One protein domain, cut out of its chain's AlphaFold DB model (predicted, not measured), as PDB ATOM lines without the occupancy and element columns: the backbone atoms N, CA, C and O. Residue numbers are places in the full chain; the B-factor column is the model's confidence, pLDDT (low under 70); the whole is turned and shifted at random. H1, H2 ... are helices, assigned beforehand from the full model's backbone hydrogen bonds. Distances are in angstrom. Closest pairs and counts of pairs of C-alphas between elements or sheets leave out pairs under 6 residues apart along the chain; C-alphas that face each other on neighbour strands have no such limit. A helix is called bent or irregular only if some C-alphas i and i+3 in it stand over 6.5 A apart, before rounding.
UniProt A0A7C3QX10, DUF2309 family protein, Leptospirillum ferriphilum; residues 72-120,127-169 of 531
ATOM      1  N   LYS A  72       2.362  26.204 -14.408       90.00
ATOM      2  CA  LYS A  72       1.509  26.942 -13.475       90.00
ATOM      3  C   LYS A  72       0.021  26.673 -13.718       90.00
ATOM      4  O   LYS A  72      -0.695  26.366 -12.773       90.00
ATOM      5  N   GLU A  73      -0.436  26.753 -14.967       89.00
ATOM      6  CA  GLU A  73      -1.837  26.475 -15.311       89.00
ATOM      7  C   GLU A  73      -2.217  25.025 -15.004       89.00
ATOM      8  O   GLU A  73      -3.303  24.779 -14.487       89.00
ATOM      9  N   ALA A  74      -1.323  24.064 -15.260       90.00
ATOM     10  CA  ALA A  74      -1.555  22.664 -14.919       90.00
ATOM     11  C   ALA A  74      -1.739  22.481 -13.403       90.00
ATOM     12  O   ALA A  74      -2.686  21.817 -12.976       90.00
ATOM     13  N   HIS A  75      -0.890  23.120 -12.590       90.06
ATOM     14  CA  HIS A  75      -1.044  23.135 -11.135       90.06
ATOM     15  C   HIS A  75      -2.366  23.780 -10.711       90.06
ATOM     16  O   HIS A  75      -3.091  23.195  -9.911       90.06
ATOM     17  N   ASP A  76      -2.732  24.929 -11.278       90.88
ATOM     18  CA  ASP A  76      -3.990  25.612 -10.963       90.88
ATOM     19  C   ASP A  76      -5.226  24.761 -11.329       90.88
ATOM     20  O   ASP A  76      -6.197  24.721 -10.565       90.88
ATOM     21  N   ILE A  77      -5.186  24.027 -12.451       89.81
ATOM     22  CA  ILE A  77      -6.239  23.083 -12.863       89.81
ATOM     23  C   ILE A  77      -6.363  21.946 -11.848       89.81
ATOM     24  O   ILE A  77      -7.465  21.695 -11.358       89.81
ATOM     25  N   VAL A  78      -5.256  21.287 -11.493       90.25
ATOM     26  CA  VAL A  78      -5.269  20.177 -10.526       90.25
ATOM     27  C   VAL A  78      -5.763  20.650  -9.161       90.25
ATOM     28  O   VAL A  78      -6.644  20.023  -8.575       90.25
ATOM     29  N   LEU A  79      -5.293  21.810  -8.692       89.81
ATOM     30  CA  LEU A  79      -5.773  22.422  -7.452       89.81
ATOM     31  C   LEU A  79      -7.283  22.699  -7.501       89.81
ATOM     32  O   LEU A  79      -7.993  22.466  -6.522       89.81
ATOM     33  N   SER A  80      -7.796  23.192  -8.630       89.62
ATOM     34  CA  SER A  80      -9.230  23.429  -8.829       89.62
ATOM     35  C   SER A  80     -10.045  22.129  -8.819       89.62
ATOM     36  O   SER A  80     -11.080  22.061  -8.149       89.62
ATOM     37  N   GLU A  81      -9.567  21.080  -9.498       89.69
ATOM     38  CA  GLU A  81     -10.187  19.750  -9.506       89.69
ATOM     39  C   GLU A  81     -10.266  19.179  -8.080       89.69
ATOM     40  O   GLU A  81     -11.351  18.809  -7.622       89.69
ATOM     41  N   GLU A  82      -9.157  19.193  -7.335       89.94
ATOM     42  CA  GLU A  82      -9.086  18.725  -5.943       89.94
ATOM     43  C   GLU A  82     -10.068  19.477  -5.032       89.94
ATOM     44  O   GLU A  82     -10.846  18.862  -4.294       89.94
ATOM     45  N   ARG A  83     -10.088  20.814  -5.124       89.44
ATOM     46  CA  ARG A  83     -11.037  21.664  -4.384       89.44
ATOM     47  C   ARG A  83     -12.482  21.312  -4.708       89.44
ATOM     48  O   ARG A  83     -13.320  21.292  -3.807       89.44
ATOM     49  N   SER A  84     -12.784  21.080  -5.981       89.12
ATOM     50  CA  SER A  84     -14.133  20.756  -6.439       89.12
ATOM     51  C   SER A  84     -14.611  19.430  -5.851       89.12
ATOM     52  O   SER A  84     -15.707  19.378  -5.290       89.12
ATOM     53  N   VAL A  85     -13.763  18.393  -5.869       89.56
ATOM     54  CA  VAL A  85     -14.084  17.090  -5.264       89.56
ATOM     55  C   VAL A  85     -14.346  17.230  -3.766       89.56
ATOM     56  O   VAL A  85     -15.387  16.785  -3.285       89.56
ATOM     57  N   ILE A  86     -13.457  17.908  -3.030       89.56
ATOM     58  CA  ILE A  86     -13.629  18.125  -1.585       89.56
ATOM     59  C   ILE A  86     -14.943  18.866  -1.308       89.56
ATOM     60  O   ILE A  86     -15.743  18.424  -0.485       89.56
ATOM     61  N   ARG A  87     -15.224  19.954  -2.036       88.56
ATOM     62  CA  ARG A  87     -16.481  20.705  -1.888       88.56
ATOM     63  C   ARG A  87     -17.707  19.861  -2.202       88.56
ATOM     64  O   ARG A  87     -18.710  19.997  -1.508       88.56
ATOM     65  N   GLN A  88     -17.651  19.013  -3.224       88.12
ATOM     66  CA  GLN A  88     -18.765  18.153  -3.608       88.12
ATOM     67  C   GLN A  88     -19.094  17.142  -2.505       88.12
ATOM     68  O   GLN A  88     -20.265  16.988  -2.156       88.12
ATOM     69  N   VAL A  89     -18.074  16.514  -1.912       88.56
ATOM     70  CA  VAL A  89     -18.240  15.570  -0.794       88.56
ATOM     71  C   VAL A  89     -18.767  16.283   0.450       88.56
ATOM     72  O   VAL A  89     -19.758  15.851   1.041       88.56
ATOM     73  N   LEU A  90     -18.171  17.424   0.808       88.19
ATOM     74  CA  LEU A  90     -18.610  18.228   1.949       88.19
ATOM     75  C   LEU A  90     -20.052  18.721   1.782       88.19
ATOM     76  O   LEU A  90     -20.840  18.653   2.722       88.19
ATOM     77  N   PHE A  91     -20.424  19.188   0.590       86.25
ATOM     78  CA  PHE A  91     -21.789  19.622   0.303       86.25
ATOM     79  C   PHE A  91     -22.783  18.459   0.355       86.25
ATOM     80  O   PHE A  91     -23.888  18.629   0.868       86.25
ATOM     81  N   GLY A  92     -22.390  17.280  -0.136       85.25
ATOM     82  CA  GLY A  92     -23.207  16.070  -0.071       85.25
ATOM     83  C   GLY A  92     -23.523  15.634   1.361       85.25
ATOM     84  O   GLY A  92     -24.659  15.260   1.636       85.25
ATOM     85  N   LYS A  93     -22.549  15.730   2.277       84.81
ATOM     86  CA  LYS A  93     -22.699  15.297   3.678       84.81
ATOM     87  C   LYS A  93     -23.252  16.373   4.614       84.81
ATOM     88  O   LYS A  93     -24.072  16.069   5.472       84.81
ATOM     89  N   PHE A  94     -22.828  17.625   4.453       84.38
ATOM     90  CA  PHE A  94     -23.086  18.705   5.421       84.38
ATOM     91  C   PHE A  94     -23.952  19.849   4.863       84.38
ATOM     92  O   PHE A  94     -24.251  20.817   5.570       84.38
ATOM     93  N   GLY A  95     -24.385  19.762   3.601       81.38
ATOM     94  CA  GLY A  95     -25.352  20.682   3.003       81.38
ATOM     95  C   GLY A  95     -24.902  22.146   3.030       81.38
ATOM     96  O   GLY A  95     -23.812  22.492   2.576       81.38
ATOM     97  N   GLN A  96     -25.755  23.043   3.543       73.88
ATOM     98  CA  GLN A  96     -25.460  24.483   3.554       73.88
ATOM     99  C   GLN A  96     -24.258  24.865   4.430       73.88
ATOM    100  O   GLN A  96     -23.575  25.827   4.084       73.88
ATOM    101  N   LYS A  97     -23.941  24.101   5.486       74.50
ATOM    102  CA  LYS A  97     -22.780  24.374   6.357       74.50
ATOM    103  C   LYS A  97     -21.449  24.301   5.598       74.50
ATOM    104  O   LYS A  97     -20.523  25.040   5.905       74.50
ATOM    105  N   ALA A  98     -21.375  23.473   4.555       75.06
ATOM    106  CA  ALA A  98     -20.193  23.362   3.702       75.06
ATOM    107  C   ALA A  98     -20.022  24.538   2.720       75.06
ATOM    108  O   ALA A  98     -18.919  24.766   2.228       75.06
ATOM    109  N   ARG A  99     -21.089  25.294   2.411       73.88
ATOM    110  CA  ARG A  99     -21.019  26.429   1.465       73.88
ATOM    111  C   ARG A  99     -20.355  27.667   2.057       73.88
ATOM    112  O   ARG A  99     -19.811  28.465   1.305       73.88
ATOM    113  N   THR A 100     -20.429  27.833   3.373       77.06
ATOM    114  CA  THR A 100     -19.913  29.002   4.098       77.06
ATOM    115  C   THR A 100     -18.478  28.814   4.588       77.06
ATOM    116  O   THR A 100     -17.968  29.670   5.305       77.06
ATOM    117  N   LEU A 101     -17.827  27.700   4.235       80.94
ATOM    118  CA  LEU A 101     -16.469  27.412   4.681       80.94
ATOM    119  C   LEU A 101     -15.458  28.388   4.053       80.94
ATOM    120  O   LEU A 101     -15.467  28.579   2.831       80.94
ATOM    121  N   PRO A 102     -14.556  28.975   4.860       85.19
ATOM    122  CA  PRO A 102     -13.502  29.834   4.355       85.19
ATOM    123  C   PRO A 102     -12.509  29.022   3.521       85.19
ATOM    124  O   PRO A 102     -12.217  27.859   3.804       85.19
ATOM    125  N   GLN A 103     -11.956  29.656   2.487       82.81
ATOM    126  CA  GLN A 103     -11.024  28.999   1.569       82.81
ATOM    127  C   GLN A 103      -9.746  28.519   2.273       82.81
ATOM    128  O   GLN A 103      -9.217  27.478   1.901       82.81
ATOM    129  N   SER A 104      -9.293  29.220   3.315       84.75
ATOM    130  CA  SER A 104      -8.136  28.829   4.129       84.75
ATOM    131  C   SER A 104      -8.325  27.477   4.821       84.75
ATOM    132  O   SER A 104      -7.439  26.633   4.745       84.75
ATOM    133  N   ALA A 105      -9.498  27.231   5.415       83.25
ATOM    134  CA  ALA A 105      -9.815  25.951   6.052       83.25
ATOM    135  C   ALA A 105      -9.895  24.805   5.030       83.25
ATOM    136  O   ALA A 105      -9.514  23.675   5.321       83.25
ATOM    137  N   LEU A 106     -10.358  25.099   3.810       85.00
ATOM    138  CA  LEU A 106     -10.405  24.114   2.730       85.00
ATOM    139  C   LEU A 106      -9.005  23.768   2.200       85.00
ATOM    140  O   LEU A 106      -8.763  22.617   1.851       85.00
ATOM    141  N   GLU A 107      -8.082  24.733   2.162       84.81
ATOM    142  CA  GLU A 107      -6.680  24.490   1.796       84.81
ATOM    143  C   GLU A 107      -5.924  23.685   2.848       84.81
ATOM    144  O   GLU A 107      -5.229  22.737   2.491       84.81
ATOM    145  N   GLU A 108      -6.087  24.022   4.127       84.81
ATOM    146  CA  GLU A 108      -5.518  23.257   5.241       84.81
ATOM    147  C   GLU A 108      -5.979  21.795   5.180       84.81
ATOM    148  O   GLU A 108      -5.168  20.867   5.188       84.81
ATOM    149  N   PHE A 109      -7.287  21.586   5.021       85.25
ATOM    150  CA  PHE A 109      -7.868  20.254   4.935       85.25
ATOM    151  C   PHE A 109      -7.416  19.492   3.682       85.25
ATOM    152  O   PHE A 109      -7.064  18.317   3.767       85.25
ATOM    153  N   ARG A 110      -7.353  20.150   2.517       88.38
ATOM    154  CA  ARG A 110      -6.810  19.553   1.284       88.38
ATOM    155  C   ARG A 110      -5.358  19.125   1.469       88.38
ATOM    156  O   ARG A 110      -5.003  18.017   1.067       88.38
ATOM    157  N   PHE A 111      -4.535  19.973   2.087       84.88
ATOM    158  CA  PHE A 111      -3.142  19.648   2.372       84.88
ATOM    159  C   PHE A 111      -3.045  18.393   3.241       84.88
ATOM    160  O   PHE A 111      -2.305  17.488   2.882       84.88
ATOM    161  N   LEU A 112      -3.857  18.278   4.296       83.31
ATOM    162  CA  LEU A 112      -3.905  17.084   5.149       83.31
ATOM    163  C   LEU A 112      -4.369  15.829   4.401       83.31
ATOM    164  O   LEU A 112      -3.815  14.744   4.588       83.31
ATOM    165  N   VAL A 113      -5.364  15.955   3.519       84.88
ATOM    166  CA  VAL A 113      -5.812  14.846   2.667       84.88
ATOM    167  C   VAL A 113      -4.674  14.382   1.756       84.88
ATOM    168  O   VAL A 113      -4.475  13.178   1.619       84.88
ATOM    169  N   LEU A 114      -3.869  15.282   1.198       84.56
ATOM    170  CA  LEU A 114      -2.817  14.914   0.248       84.56
ATOM    171  C   LEU A 114      -1.486  14.543   0.915       84.56
ATOM    172  O   LEU A 114      -0.806  13.653   0.427       84.56
ATOM    173  N   SER A 115      -1.116  15.138   2.045       76.56
ATOM    174  CA  SER A 115       0.218  14.992   2.649       76.56
ATOM    175  C   SER A 115       0.542  13.579   3.141       76.56
ATOM    176  O   SER A 115       1.696  13.284   3.438       76.56
ATOM    177  N   GLY A 116      -0.451  12.691   3.261       62.94
ATOM    178  CA  GLY A 116      -0.252  11.308   3.707       62.94
ATOM    179  C   GLY A 116       0.215  11.174   5.162       62.94
ATOM    180  O   GLY A 116       0.279  10.056   5.664       62.94
ATOM    181  N   THR A 117       0.503  12.279   5.854       57.38
ATOM    182  CA  THR A 117       0.969  12.280   7.238       57.38
ATOM    183  C   THR A 117      -0.094  11.670   8.150       57.38
ATOM    184  O   THR A 117      -1.230  12.155   8.182       57.38
ATOM    185  N   PRO A 118       0.240  10.617   8.915       50.38
ATOM    186  CA  PRO A 118      -0.577  10.214  10.046       50.38
ATOM    187  C   PRO A 118      -0.644  11.390  11.029       50.38
ATOM    188  O   PRO A 118       0.383  12.006  11.319       50.38
ATOM    189  N   LEU A 119      -1.821  11.686  11.583       50.94
ATOM    190  CA  LEU A 119      -2.026  12.635  12.695       50.94
ATOM    191  C   LEU A 119      -1.395  12.125  14.018       50.94
ATOM    192  O   LEU A 119      -1.986  12.241  15.090       50.94
ATOM    193  N   SER A 120      -0.222  11.494  13.947       43.59
ATOM    194  CA  SER A 120       0.359  10.650  14.997       43.59
ATOM    195  C   SER A 120       1.598  11.260  15.662       43.59
ATOM    196  O   SER A 120       2.295  10.548  16.375       43.59
ATOM    197  N   LEU A 127      -8.610  19.118  16.399       62.56
ATOM    198  CA  LEU A 127      -9.417  19.074  15.172       62.56
ATOM    199  C   LEU A 127      -8.897  20.117  14.176       62.56
ATOM    200  O   LEU A 127      -8.367  21.153  14.581       62.56
ATOM    201  N   THR A 128      -9.080  19.882  12.874       75.56
ATOM    202  CA  THR A 128      -8.730  20.922  11.892       75.56
ATOM    203  C   THR A 128      -9.678  22.113  12.002       75.56
ATOM    204  O   THR A 128     -10.801  22.002  12.510       75.56
ATOM    205  N   THR A 129      -9.274  23.261  11.450       79.69
ATOM    206  CA  THR A 129     -10.162  24.429  11.322       79.69
ATOM    207  C   THR A 129     -11.484  24.052  10.635       79.69
ATOM    208  O   THR A 129     -12.549  24.556  10.995       79.69
ATOM    209  N   LEU A 130     -11.444  23.126   9.671       82.94
ATOM    210  CA  LEU A 130     -12.627  22.623   8.976       82.94
ATOM    211  C   LEU A 130     -13.501  21.750   9.886       82.94
ATOM    212  O   LEU A 130     -14.719  21.936   9.905       82.94
ATOM    213  N   GLY A 131     -12.893  20.852  10.666       80.69
ATOM    214  CA  GLY A 131     -13.591  20.020  11.647       80.69
ATOM    215  C   GLY A 131     -14.353  20.855  12.681       80.69
ATOM    216  O   GLY A 131     -15.544  20.632  12.914       80.69
ATOM    217  N   HIS A 132     -13.712  21.904  13.205       81.81
ATOM    218  CA  HIS A 132     -14.334  22.859  14.125       81.81
ATOM    219  C   HIS A 132     -15.498  23.637  13.496       81.81
ATOM    220  O   HIS A 132     -16.549  23.785  14.120       81.81
ATOM    221  N   LEU A 133     -15.346  24.117  12.258       82.62
ATOM    222  CA  LEU A 133     -16.386  24.889  11.566       82.62
ATOM    223  C   LEU A 133     -17.597  24.041  11.153       82.62
ATOM    224  O   LEU A 133     -18.715  24.553  11.080       82.62
ATOM    225  N   LEU A 134     -17.389  22.752  10.883       82.56
ATOM    226  CA  LEU A 134     -18.470  21.812  10.585       82.56
ATOM    227  C   LEU A 134     -19.120  21.230  11.846       82.56
ATOM    228  O   LEU A 134     -20.256  20.756  11.769       82.56
ATOM    229  N   GLY A 135     -18.442  21.321  12.995       81.25
ATOM    230  CA  GLY A 135     -18.893  20.760  14.266       81.25
ATOM    231  C   GLY A 135     -18.862  19.232  14.280       81.25
ATOM    232  O   GLY A 135     -19.751  18.626  14.872       81.25
ATOM    233  N   ILE A 136     -17.894  18.629  13.584       83.38
ATOM    234  CA  ILE A 136     -17.723  17.171  13.491       83.38
ATOM    235  C   ILE A 136     -16.682  16.677  14.494       83.38
ATOM    236  O   ILE A 136     -15.801  17.430  14.903       83.38
ATOM    237  N   GLY A 137     -16.788  15.410  14.897       81.94
ATOM    238  CA  GLY A 137     -15.791  14.762  15.755       81.94
ATOM    239  C   GLY A 137     -14.538  14.322  14.984       81.94
ATOM    240  O   GLY A 137     -14.559  14.188  13.762       81.94
ATOM    241  N   ARG A 138     -13.440  14.022  15.695       79.00
ATOM    242  CA  ARG A 138     -12.182  13.545  15.081       79.00
ATOM    243  C   ARG A 138     -12.356  12.238  14.298       79.00
ATOM    244  O   ARG A 138     -11.742  12.073  13.250       79.00
ATOM    245  N   GLU A 139     -13.175  11.310  14.790       79.19
ATOM    246  CA  GLU A 139     -13.448  10.048  14.085       79.19
ATOM    247  C   GLU A 139     -14.176  10.283  12.758       79.19
ATOM    248  O   GLU A 139     -13.820   9.687  11.743       79.19
ATOM    249  N   GLU A 140     -15.139  11.206  12.739       82.38
ATOM    250  CA  GLU A 140     -15.859  11.593  11.524       82.38
ATOM    251  C   GLU A 140     -14.940  12.315  10.530       82.38
ATOM    252  O   GLU A 140     -15.015  12.074   9.326       82.38
ATOM    253  N   GLU A 141     -14.032  13.161  11.023       82.88
ATOM    254  CA  GLU A 141     -13.024  13.832  10.201       82.88
ATOM    255  C   GLU A 141     -12.016  12.841   9.592       82.88
ATOM    256  O   GLU A 141     -11.711  12.914   8.400       82.88
ATOM    257  N   LEU A 142     -11.545  11.860  10.367       83.94
ATOM    258  CA  LEU A 142     -10.678  10.788   9.873       83.94
ATOM    259  C   LEU A 142     -11.392   9.906   8.842       83.94
ATOM    260  O   LEU A 142     -10.798   9.565   7.817       83.94
ATOM    261  N   ALA A 143     -12.664   9.573   9.077       85.19
ATOM    262  CA  ALA A 143     -13.485   8.834   8.122       85.19
ATOM    263  C   ALA A 143     -13.674   9.621   6.815       85.19
ATOM    264  O   ALA A 143     -13.580   9.045   5.732       85.19
ATOM    265  N   LEU A 144     -13.857  10.943   6.900       87.00
ATOM    266  CA  LEU A 144     -13.954  11.824   5.738       87.00
ATOM    267  C   LEU A 144     -12.640  11.880   4.940       87.00
ATOM    268  O   LEU A 144     -12.664  11.809   3.711       87.00
ATOM    269  N   ILE A 145     -11.490  11.973   5.617       86.31
ATOM    270  CA  ILE A 145     -10.172  11.922   4.962       86.31
ATOM    271  C   ILE A 145      -9.967  10.563   4.278       86.31
ATOM    272  O   ILE A 145      -9.513  10.515   3.132       86.31
ATOM    273  N   ALA A 146     -10.322   9.464   4.949       85.25
ATOM    274  CA  ALA A 146     -10.231   8.119   4.386       85.25
ATOM    275  C   ALA A 146     -11.132   7.961   3.151       85.25
ATOM    276  O   ALA A 146     -10.683   7.454   2.128       85.25
ATOM    277  N   GLU A 147     -12.366   8.464   3.190       87.38
ATOM    278  CA  GLU A 147     -13.282   8.458   2.046       87.38
ATOM    279  C   GLU A 147     -12.728   9.254   0.856       87.38
ATOM    280  O   GLU A 147     -12.714   8.762  -0.275       87.38
ATOM    281  N   LEU A 148     -12.202  10.459   1.096       88.62
ATOM    282  CA  LEU A 148     -11.594  11.276   0.043       88.62
ATOM    283  C   LEU A 148     -10.385  10.577  -0.605       88.62
ATOM    284  O   LEU A 148     -10.203  10.667  -1.822       88.62
ATOM    285  N   ARG A 149      -9.591   9.833   0.174       86.94
ATOM    286  CA  ARG A 149      -8.421   9.087  -0.319       86.94
ATOM    287  C   ARG A 149      -8.767   7.777  -1.021       86.94
ATOM    288  O   ARG A 149      -8.161   7.482  -2.050       86.94
ATOM    289  N   GLU A 150      -9.684   6.989  -0.470       86.19
ATOM    290  CA  GLU A 150      -9.983   5.631  -0.943       86.19
ATOM    291  C   GLU A 150     -11.079   5.621  -2.009       86.19
ATOM    292  O   GLU A 150     -10.926   4.990  -3.053       86.19
ATOM    293  N   VAL A 151     -12.165   6.366  -1.786       86.25
ATOM    294  CA  VAL A 151     -13.320   6.396  -2.695       86.25
ATOM    295  C   VAL A 151     -13.095   7.413  -3.807       86.25
ATOM    296  O   VAL A 151     -13.267   7.103  -4.985       86.25
ATOM    297  N   HIS A 152     -12.662   8.622  -3.448       84.75
ATOM    298  CA  HIS A 152     -12.449   9.699  -4.416       84.75
ATOM    299  C   HIS A 152     -11.021   9.773  -4.952       84.75
ATOM    300  O   HIS A 152     -10.742  10.651  -5.765       84.75
ATOM    301  N   GLN A 153     -10.129   8.861  -4.546       85.25
ATOM    302  CA  GLN A 153      -8.744   8.756  -5.018       85.25
ATOM    303  C   GLN A 153      -7.939  10.069  -4.936       85.25
ATOM    304  O   GLN A 153      -7.053  10.292  -5.760       85.25
ATOM    305  N   LEU A 154      -8.229  10.964  -3.986       86.25
ATOM    306  CA  LEU A 154      -7.424  12.170  -3.748       86.25
ATOM    307  C   LEU A 154      -6.109  11.779  -3.062       86.25
ATOM    308  O   LEU A 154      -5.986  11.802  -1.840       86.25
ATOM    309  N   ARG A 155      -5.135  11.358  -3.872       86.12
ATOM    310  CA  ARG A 155      -3.794  10.928  -3.455       86.12
ATOM    311  C   ARG A 155      -2.736  11.710  -4.245       86.12
ATOM    312  O   ARG A 155      -2.968  11.932  -5.433       86.12
ATOM    313  N   PRO A 156      -1.549  12.001  -3.675       84.19
ATOM    314  CA  PRO A 156      -0.463  12.696  -4.382       84.19
ATOM    315  C   PRO A 156      -0.135  12.101  -5.747       84.19
ATOM    316  O   PRO A 156      -0.075  12.812  -6.741       84.19
ATOM    317  N   LYS A 157      -0.053  10.768  -5.821       85.75
ATOM    318  CA  LYS A 157       0.241  10.047  -7.064       85.75
ATOM    319  C   LYS A 157      -0.794  10.292  -8.171       85.75
ATOM    320  O   LYS A 157      -0.457  10.242  -9.351       85.75
ATOM    321  N   ARG A 158      -2.063  10.537  -7.818       86.50
ATOM    322  CA  ARG A 158      -3.091  10.908  -8.800       86.50
ATOM    323  C   ARG A 158      -2.850  12.326  -9.309       86.50
ATOM    324  O   ARG A 158      -2.944  12.535 -10.513       86.50
ATOM    325  N   SER A 159      -2.537  13.263  -8.417       86.12
ATOM    326  CA  SER A 159      -2.233  14.653  -8.767       86.12
ATOM    327  C   SER A 159      -0.992  14.739  -9.660       86.12
ATOM    328  O   SER A 159      -1.049  15.373 -10.707       86.12
ATOM    329  N   GLU A 160       0.082  14.011  -9.334       88.00
ATOM    330  CA  GLU A 160       1.289  13.891 -10.167       88.00
ATOM    331  C   GLU A 160       0.973  13.351 -11.564       88.00
ATOM    332  O   GLU A 160       1.334  13.965 -12.565       88.00
ATOM    333  N   ARG A 161       0.230  12.239 -11.648       89.38
ATOM    334  CA  ARG A 161      -0.198  11.679 -12.936       89.38
ATOM    335  C   ARG A 161      -1.045  12.676 -13.727       89.38
ATOM    336  O   ARG A 161      -0.901  12.777 -14.939       89.38
ATOM    337  N   ARG A 162      -1.933  13.413 -13.057       90.06
ATOM    338  CA  ARG A 162      -2.784  14.416 -13.702       90.06
ATOM    339  C   ARG A 162      -1.965  15.593 -14.236       90.06
ATOM    340  O   ARG A 162      -2.231  16.045 -15.346       90.06
ATOM    341  N   LEU A 163      -0.958  16.048 -13.491       90.31
ATOM    342  CA  LEU A 163       0.001  17.056 -13.954       90.31
ATOM    343  C   LEU A 163       0.792  16.556 -15.165       90.31
ATOM    344  O   LEU A 163       0.956  17.302 -16.124       90.31
ATOM    345  N   GLU A 164       1.229  15.296 -15.154       89.69
ATOM    346  CA  GLU A 164       1.903  14.672 -16.295       89.69
ATOM    347  C   GLU A 164       0.986  14.565 -17.528       89.69
ATOM    348  O   GLU A 164       1.411  14.812 -18.653       89.69
ATOM    349  N   GLU A 165      -0.293  14.233 -17.342       89.38
ATOM    350  CA  GLU A 165      -1.278  14.219 -18.427       89.38
ATOM    351  C   GLU A 165      -1.480  15.622 -19.019       89.38
ATOM    352  O   GLU A 165      -1.439  15.783 -20.238       89.38
ATOM    353  N   LEU A 166      -1.652  16.644 -18.175       88.88
ATOM    354  CA  LEU A 166      -1.820  18.039 -18.602       88.88
ATOM    355  C   LEU A 166      -0.556  18.593 -19.267       88.88
ATOM    356  O   LEU A 166      -0.653  19.290 -20.274       88.88
ATOM    357  N   SER A 167       0.630  18.234 -18.770       87.00
ATOM    358  CA  SER A 167       1.902  18.644 -19.368       87.00
ATOM    359  C   SER A 167       2.152  17.994 -20.726       87.00
ATOM    360  O   SER A 167       3.005  18.462 -21.475       87.00
ATOM    361  N   ARG A 168       1.405  16.950 -21.103       87.12
ATOM    362  CA  ARG A 168       1.411  16.374 -22.457       87.12
ATOM    363  C   ARG A 168       0.386  17.028 -23.388       87.12
ATOM    364  O   ARG A 168       0.504  16.852 -24.595       87.12
ATOM    365  N   MET A 169      -0.563  17.811 -22.873       88.62
ATOM    366  CA  MET A 169      -1.576  18.482 -23.693       88.62
ATOM    367  C   MET A 169      -1.028  19.725 -24.398       88.62
ATOM    368  O   MET A 169      -0.218  20.475 -23.848       88.62
TER     369      MET A 169
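What this domain is: This is residues 72 to 120 and 127 to 169 of the 531 residues of the protein "DUF2309 family protein" of Leptospirillum ferriphilum (UniProt A0A7C3QX10). Look first for the long helix H1, kinked sharply near residue 92; H2 crosses it near the middle of the model, and residues 113 and 114 of H2 reach H4 and the first residue of H5. H3 packs on H2 near residues 94 to 98 of H1, beyond the kink, while H4 and H5 follow one another in the opposite sense to H1, and H5 packs on residues 74 to 78 of H1. The printed part has 92 residues with five named helices, in the order H1, H2, H3, H4, H5, and no named strand; the class is all helix. The whole is compact, with a radius of gyration of the C-alphas of 13.5 A, and the C-alphas span 42 by 29 by 21 A.

Where its parts are: Find C-alpha 72 at (1.509, 26.942, -13.475); from there H1, residues 72 to 98, runs 27.9 A to C-alpha 98 at (-20.193, 23.362, 3.702). H1 has a kink of 95 degrees near residue 92, and it is irregular: C-alphas 93 and 96 are 9.6 A apart. Next find H2, residues 103 to 115, which covers 18.0 A from first to last C-alpha. H3 is the short one, residues 129 to 134, 8.7 A long. H4, residues 138 to 150, is 18.0 A long. H5, residues 156 to 168, runs 18.5 A and ends at C-alpha 168, (1.411, 16.374, -22.457).

How they stand to each other: Begin at H1 and H2, the two hubs, which touch three other helices each. H1 touches H2 with residues 82 to 86 alone; the closest C-alphas are those of Arg 83 and Arg 110, 7.4 A apart, and the lines stand about perpendicular, only just, at 73 degrees. Go back to residues 74 to 78 of H1, which alone touch H5: the closest C-alphas, those of Ala 74 and Leu 163, are 5.9 A apart, at a steep tilt of 45 degrees, opposite ways. At residues 94 to 98, H1 only just touches H3, with 3 pairs of C-alphas within 8 A; the closest are those of Lys 97 and Leu 134, 6.6 A apart. H2 touches H3 with residues 105 to 109 alone; the closest C-alphas are those of Ala 105 and Leu 130, 5.2 A apart, at a tilt of 68 degrees, steep but only just short of perpendicular, opposite ways. H2 only just touches H4, with 3 pairs of C-alphas within 8 A, the closest those of Val 113 and Ile 145 at 5.7 A; they run the same way at a steep tilt of 65 degrees. H1 and H4 are close but not clearly touching, the closest C-alphas being those of Ile 86 and Leu 148, 7.3 A apart. H3 and H5 are apart, and so are H4 and H5. The helix packing is mostly crossed: of 5 pairs that touch and have a tilt, 0 are at a shallow tilt. In H2, H3, H4 and H5 every O i to N i+4 pair is within hydrogen-bond range; in H1, 20 of 23 are.

The domain as a whole: The two C-alphas farthest apart are those of Gly 135 and Arg 168, at 42.2 A, while the first and last printed, Lys 72 and Met 169, are 13.6 A apart. Residues 121 to 126 are not printed, and the C-alphas of 120 and 127 stand 12.9 A apart across the cut. Of the links that are printed whole, H1 to H2, H3 to H4 and H4 to H5 are tight. Mean pLDDT of the printed part is 83.2; look for values under 70 at residues 116 to 120 and residue 127.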